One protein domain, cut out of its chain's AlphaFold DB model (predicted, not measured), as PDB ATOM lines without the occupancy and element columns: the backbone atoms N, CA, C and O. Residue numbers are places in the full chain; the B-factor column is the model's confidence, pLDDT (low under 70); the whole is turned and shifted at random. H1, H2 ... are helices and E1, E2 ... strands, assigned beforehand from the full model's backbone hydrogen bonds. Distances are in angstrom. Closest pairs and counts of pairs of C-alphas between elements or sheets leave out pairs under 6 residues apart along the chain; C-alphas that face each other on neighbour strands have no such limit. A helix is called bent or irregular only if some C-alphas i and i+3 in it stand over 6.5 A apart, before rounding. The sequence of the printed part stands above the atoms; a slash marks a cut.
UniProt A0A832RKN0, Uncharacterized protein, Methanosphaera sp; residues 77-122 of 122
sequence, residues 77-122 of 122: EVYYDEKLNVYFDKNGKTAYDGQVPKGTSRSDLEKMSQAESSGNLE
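Overview. This is residues 77 to 122 of the 122 residues of an uncharacterized protein of Methanosphaera sp (UniProt A0A832RKN0). A small head, made of the two-strand hairpin E1 and E2 and the winding loop of residues 90 to 105, passes into one helix, H1, which leads away from it like a handle. The last part of H1 and the tail after it, residues 114 to 122, stick out free of the head and make much of the length. The printed part has 46 residues, with two named strands and one named helix in the order E1, E2, H1; the sheet has the order E1 - E2 and is antiparallel. The class is mixed, helices and strands, with 21 residues, under half of those printed, in named elements. The whole is only just loose, close to compact, with a radius of gyration of the C-alphas of 11.6 A, and it spans 43 by 17 by 15 A.

Arrangement. E1, residues 78 to 81, and E2, residues 86 to 89, are antiparallel neighbours and form a hairpin, with 144 degrees between their N-to-C directions. The C-alphas of Tyr 80 and Tyr 87 face each other at 4.3 A. N 79 and O 88 are within hydrogen-bond range at 2.9 A, and so are N 88 and O 79 at 2.8 A. H1, residues 106 to 118, has one pair of C-alphas within 8 A of E2, the closest, those of Phe 88 and Arg 106, at 7.9 A. The centres of E2 and H1 are 15.8 A apart. E1 and H1 are apart. In H1 every O i to N i+4 pair is within hydrogen-bond range, and the helix is neither bent nor irregular.

Along the chain. E1 begins at C-alpha 78, at (38.194, 26.060, 0.777), and measures 9.9 A from first to last C-alpha. E2 measures 10.2 A and ends at C-alpha 89, at (42.751, 26.177, -0.270). H1 measures 18.7 A, from C-alpha 106 at (46.618, 32.733, -6.970) to C-alpha 118 at (47.057, 42.628, -22.808).

Size, cuts and confidence. The two C-alphas farthest apart, those of Glu 77 and Glu 122, are 42.9 A apart; they are also the first and last printed, and Glu 122 is the chain's last residue. Residues 114 to 122, of which 114 to 118 belong to H1, stand free. The body without them has 37 residues and spans 24 by 17 by 16 A, with a radius of gyration of 8.6 A. The printed part has no cut. The link from E1 to E2 is tight, with 4 residues, and the link from E2 to H1 is long, with 16 residues. The mean pLDDT of the printed part is 82.9, and the model's confidence is low, under 70, at residues 116 to 122.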
ATOM      1  N   GLU A  77      39.575  24.112   4.742       81.62
ATOM      2  CA  GLU A  77      38.862  25.351   4.471       81.62
ATOM      3  C   GLU A  77      39.179  25.759   3.028       81.62
ATOM      4  O   GLU A  77      40.330  26.038   2.673       81.62
ATOM      5  N   VAL A  78      38.156  25.670   2.182       90.12
ATOM      6  CA  VAL A  78      38.194  26.060   0.777       90.12
ATOM      7  C   VAL A  78      37.322  27.297   0.639       90.12
ATOM      8  O   VAL A  78      36.166  27.280   1.060       90.12
ATOM      9  N   TYR A  79      37.859  28.354   0.043       91.06
ATOM     10  CA  TYR A  79      37.112  29.573  -0.248       91.06
ATOM     11  C   TYR A  79      37.058  29.813  -1.753       91.06
ATOM     12  O   TYR A  79      37.941  29.400  -2.504       91.06
ATOM     13  N   TYR A  80      35.996  30.468  -2.201       91.12
ATOM     14  CA  TYR A  80      35.796  30.815  -3.600       91.12
ATOM     15  C   TYR A  80      36.268  32.249  -3.860       91.12
ATOM     16  O   TYR A  80      35.935  33.150  -3.093       91.12
ATOM     17  N   ASP A  81      37.051  32.460  -4.920       89.19
ATOM     18  CA  ASP A  81      37.427  33.797  -5.386       89.19
ATOM     19  C   ASP A  81      36.600  34.171  -6.621       89.19
ATOM     20  O   ASP A  81      36.781  33.606  -7.700       89.19
ATOM     21  N   GLU A  82      35.706  35.147  -6.462       89.12
ATOM     22  CA  GLU A  82      34.805  35.612  -7.525       89.12
ATOM     23  C   GLU A  82      35.539  36.271  -8.701       89.12
ATOM     24  O   GLU A  82      35.051  36.221  -9.828       89.12
ATOM     25  N   LYS A  83      36.713  36.882  -8.478       86.75
ATOM     26  CA  LYS A  83      37.449  37.584  -9.543       86.75
ATOM     27  C   LYS A  83      38.099  36.607 -10.505       86.75
ATOM     28  O   LYS A  83      38.159  36.868 -11.701       86.75
ATOM     29  N   LEU A  84      38.618  35.510  -9.961       87.62
ATOM     30  CA  LEU A  84      39.269  34.462 -10.741       87.62
ATOM     31  C   LEU A  84      38.301  33.335 -11.113       87.62
ATOM     32  O   LEU A  84      38.620  32.551 -11.997       87.62
ATOM     33  N   ASN A  85      37.127  33.267 -10.478       88.69
ATOM     34  CA  ASN A  85      36.144  32.195 -10.632       88.69
ATOM     35  C   ASN A  85      36.741  30.804 -10.319       88.69
ATOM     36  O   ASN A  85      36.500  29.823 -11.025       88.69
ATOM     37  N   VAL A  86      37.557  30.721  -9.259       89.69
ATOM     38  CA  VAL A  86      38.243  29.486  -8.831       89.69
ATOM     39  C   VAL A  86      38.188  29.332  -7.310       89.69
ATOM     40  O   VAL A  86      38.186  30.310  -6.563       89.69
ATOM     41  N   TYR A  87      38.162  28.084  -6.844       91.69
ATOM     42  CA  TYR A  87      38.251  27.726  -5.430       91.69
ATOM     43  C   TYR A  87      39.704  27.556  -4.983       91.69
ATOM     44  O   TYR A  87      40.469  26.829  -5.624       91.69
ATOM     45  N   PHE A  88      40.058  28.145  -3.846       92.88
ATOM     46  CA  PHE A  88      41.388  28.088  -3.251       92.88
ATOM     47  C   PHE A  88      41.373  27.390  -1.895       92.88
ATOM     48  O   PHE A  88      40.426  27.511  -1.123       92.88
ATOM     49  N   ASP A  89      42.451  26.673  -1.600       92.75
ATOM     50  CA  ASP A  89      42.751  26.177  -0.270       92.75
ATOM     51  C   ASP A  89      43.263  27.312   0.634       92.75
ATOM     52  O   ASP A  89      43.620  28.410   0.189       92.75
ATOM     53  N   LYS A  90      43.369  27.028   1.931       89.25
ATOM     54  CA  LYS A  90      43.965  27.937   2.923       89.25
ATOM     55  C   LYS A  90      45.395  28.407   2.612       89.25
ATOM     56  O   LYS A  90      45.857  29.366   3.220       89.25
ATOM     57  N   ASN A  91      46.102  27.749   1.693       91.19
ATOM     58  CA  ASN A  91      47.452  28.120   1.270       91.19
ATOM     59  C   ASN A  91      47.442  29.049   0.040       91.19
ATOM     60  O   ASN A  91      48.509  29.374  -0.484       91.19
ATOM     61  N   GLY A  92      46.264  29.458  -0.447       89.88
ATOM     62  CA  GLY A  92      46.127  30.302  -1.635       89.88
ATOM     63  C   GLY A  92      46.429  29.566  -2.942       89.88
ATOM     64  O   GLY A  92      46.831  30.194  -3.927       89.88
ATOM     65  N   LYS A  93      46.262  28.239  -2.955       93.44
ATOM     66  CA  LYS A  93      46.411  27.384  -4.134       93.44
ATOM     67  C   LYS A  93      45.069  26.809  -4.558       93.44
ATOM     68  O   LYS A  93      44.209  26.580  -3.718       93.44
ATOM     69  N   THR A  94      44.879  26.559  -5.844       93.19
ATOM     70  CA  THR A  94      43.626  25.993  -6.357       93.19
ATOM     71  C   THR A  94      43.313  24.652  -5.690       93.19
ATOM     72  O   THR A  94      44.160  23.758  -5.622       93.19
ATOM     73  N   ALA A  95      42.098  24.527  -5.155       90.31
ATOM     74  CA  ALA A  95      41.678  23.374  -4.359       90.31
ATOM     75  C   ALA A  95      41.260  22.173  -5.224       90.31
ATOM     76  O   ALA A  95      41.435  21.020  -4.811       90.31
ATOM     77  N   TYR A  96      40.752  22.445  -6.429       86.81
ATOM     78  CA  TYR A  96      40.215  21.458  -7.365       86.81
ATOM     79  C   TYR A  96      40.853  21.608  -8.745       86.81
ATOM     80  O   TYR A  96      41.247  22.708  -9.133       86.81
ATOM     81  N   ASP A  97      40.926  20.497  -9.474       81.69
ATOM     82  CA  ASP A  97      41.249  20.501 -10.897       81.69
ATOM     83  C   ASP A  97      40.038  20.994 -11.702       81.69
ATOM     84  O   ASP A  97      38.891  20.662 -11.395       81.69
ATOM     85  N   GLY A  98      40.286  21.801 -12.732       83.62
ATOM     86  CA  GLY A  98      39.240  22.351 -13.589       83.62
ATOM     87  C   GLY A  98      39.836  23.083 -14.784       83.62
ATOM     88  O   GLY A  98      40.697  22.548 -15.475       83.62
ATOM     89  N   GLN A  99      39.413  24.330 -15.004       79.19
ATOM     90  CA  GLN A  99      40.022  25.210 -16.017       79.19
ATOM     91  C   GLN A  99      41.518  25.446 -15.760       79.19
ATOM     92  O   GLN A  99      42.278  25.728 -16.682       79.19
ATOM     93  N   VAL A 100      41.937  25.318 -14.501       87.81
ATOM     94  CA  VAL A 100      43.313  25.489 -14.045       87.81
ATOM     95  C   VAL A 100      43.712  24.273 -13.203       87.81
ATOM     96  O   VAL A 100      42.862  23.750 -12.472       87.81
ATOM     97  N   PRO A 101      44.967  23.793 -13.289       89.62
ATOM     98  CA  PRO A 101      45.421  22.658 -12.489       89.62
ATOM     99  C   PRO A 101      45.285  22.930 -10.992       89.62
ATOM    100  O   PRO A 101      45.495  24.064 -10.544       89.62
ATOM    101  N   LYS A 102      45.009  21.897 -10.202       89.50
ATOM    102  CA  LYS A 102      45.065  21.946  -8.740       89.50
ATOM    103  C   LYS A 102      46.474  22.303  -8.261       89.50
ATOM    104  O   LYS A 102      47.475  21.866  -8.824       89.50
ATOM    105  N   GLY A 103      46.573  23.079  -7.184       90.69
ATOM    106  CA  GLY A 103      47.856  23.513  -6.625       90.69
ATOM    107  C   GLY A 103      48.455  24.765  -7.283       90.69
ATOM    108  O   GLY A 103      49.475  25.269  -6.790       90.69
ATOM    109  N   THR A 104      47.825  25.283  -8.343       92.69
ATOM    110  CA  THR A 104      48.194  26.544  -9.006       92.69
ATOM    111  C   THR A 104      48.046  27.702  -8.027       92.69
ATOM    112  O   THR A 104      47.051  27.784  -7.308       92.69
ATOM    113  N   SER A 105      49.041  28.588  -7.952       94.00
ATOM    114  CA  SER A 105      48.982  29.717  -7.022       94.00
ATOM    115  C   SER A 105      48.057  30.816  -7.543       94.00
ATOM    116  O   SER A 105      47.982  31.065  -8.747       94.00
ATOM    117  N   ARG A 106      47.405  31.539  -6.628       89.19
ATOM    118  CA  ARG A 106      46.618  32.733  -6.970       89.19
ATOM    119  C   ARG A 106      47.408  33.733  -7.825       89.19
ATOM    120  O   ARG A 106      46.887  34.230  -8.817       89.19
ATOM    121  N   SER A 107      48.673  33.986  -7.485       90.88
ATOM    122  CA  SER A 107      49.519  34.929  -8.224       90.88
ATOM    123  C   SER A 107      49.807  34.500  -9.660       90.88
ATOM    124  O   SER A 107      50.002  35.355 -10.520       90.88
ATOM    125  N   ASP A 108      49.853  33.196  -9.935       90.56
ATOM    126  CA  ASP A 108      50.062  32.713 -11.301       90.56
ATOM    127  C   ASP A 108      48.801  32.929 -12.142       90.56
ATOM    128  O   ASP A 108      48.895  33.400 -13.273       90.56
ATOM    129  N   LEU A 109      47.620  32.716 -11.555       89.75
ATOM    130  CA  LEU A 109      46.336  32.991 -12.209       89.75
ATOM    131  C   LEU A 109      46.126  34.480 -12.495       89.75
ATOM    132  O   LEU A 109      45.668  34.844 -13.575       89.75
ATOM    133  N   GLU A 110      46.520  35.356 -11.572       88.38
ATOM    134  CA  GLU A 110      46.451  36.807 -11.780       88.38
ATOM    135  C   GLU A 110      47.380  37.278 -12.910       88.38
ATOM    136  O   GLU A 110      47.035  38.206 -13.645       88.38
ATOM    137  N   LYS A 111      48.544  36.639 -13.088       88.12
ATOM    138  CA  LYS A 111      49.439  36.912 -14.225       88.12
ATOM    139  C   LYS A 111      48.847  36.414 -15.540       88.12
ATOM    140  O   LYS A 111      48.940  37.122 -16.539       88.12
ATOM    141  N   MET A 112      48.235  35.229 -15.541       83.75
ATOM    142  CA  MET A 112      47.569  34.670 -16.724       83.75
ATOM    143  C   MET A 112      46.410  35.564 -17.178       83.75
ATOM    144  O   MET A 112      46.342  35.929 -18.347       83.75
ATOM    145  N   SER A 113      45.575  36.017 -16.239       80.25
ATOM    146  CA  SER A 113      44.468  36.939 -16.521       80.25
ATOM    147  C   SER A 113      44.944  38.280 -17.104       80.25
ATOM    148  O   SER A 113      44.343  38.809 -18.039       80.25
ATOM    149  N   GLN A 114      46.064  38.821 -16.611       78.12
ATOM    150  CA  GLN A 114      46.652  40.048 -17.164       78.12
ATOM    151  C   GLN A 114      47.254  39.843 -18.557       78.12
ATOM    152  O   GLN A 114      47.113  40.720 -19.408       78.12
ATOM    153  N   ALA A 115      47.892  38.696 -18.805       71.81
ATOM    154  CA  ALA A 115      48.435  38.367 -20.119       71.81
ATOM    155  C   ALA A 115      47.323  38.311 -21.179       71.81
ATOM    156  O   ALA A 115      47.462  38.929 -22.235       71.81
ATOM    157  N   GLU A 116      46.189  37.679 -20.863       60.75
ATOM    158  CA  GLU A 116      45.005  37.653 -21.734       60.75
ATOM    159  C   GLU A 116      44.420  39.054 -21.965       60.75
ATOM    160  O   GLU A 116      44.086  39.407 -23.095       60.75
ATOM    161  N   SER A 117      44.370  39.896 -20.927       59.41
ATOM    162  CA  SER A 117      43.883  41.277 -21.056       59.41
ATOM    163  C   SER A 117      44.792  42.172 -21.908       59.41
ATOM    164  O   SER A 117      44.317  43.173 -22.445       59.41
ATOM    165  N   SER A 118      46.085  41.855 -22.020       59.38
ATOM    166  CA  SER A 118      47.057  42.628 -22.808       59.38
ATOM    167  C   SER A 118      47.197  42.170 -24.266       59.38
ATOM    168  O   SER A 118      47.855  42.844 -25.054       59.38
ATOM    169  N   GLY A 119      46.564  41.055 -24.643       53.94
ATOM    170  CA  GLY A 119      46.720  40.421 -25.956       53.94
ATOM    171  C   GLY A 119      45.824  40.946 -27.085       53.94
ATOM    172  O   GLY A 119      45.710  40.263 -28.094       53.94
ATOM    173  N   ASN A 120      45.168  42.104 -26.940       48.69
ATOM    174  CA  ASN A 120      44.181  42.606 -27.915       48.69
ATOM    175  C   ASN A 120      44.360  44.098 -28.265       48.69
ATOM    176  O   ASN A 120      43.413  44.885 -28.238       48.69
ATOM    177  N   LEU A 121      45.590  44.495 -28.593       48.81
ATOM    178  CA  LEU A 121      45.894  45.769 -29.256       48.81
ATOM    179  C   LEU A 121      46.933  45.529 -30.364       48.81
ATOM    180  O   LEU A 121      48.078  45.954 -30.243       48.81
ATOM    181  N   GLU A 122      46.529  44.835 -31.428       44.69
ATOM    182  CA  GLU A 122      47.159  44.944 -32.754       44.69
ATOM    183  C   GLU A 122      46.111  45.341 -33.795       44.69
ATOM    184  O   GLU A 122      44.983  44.795 -33.740       44.69
TER     185      GLU A 122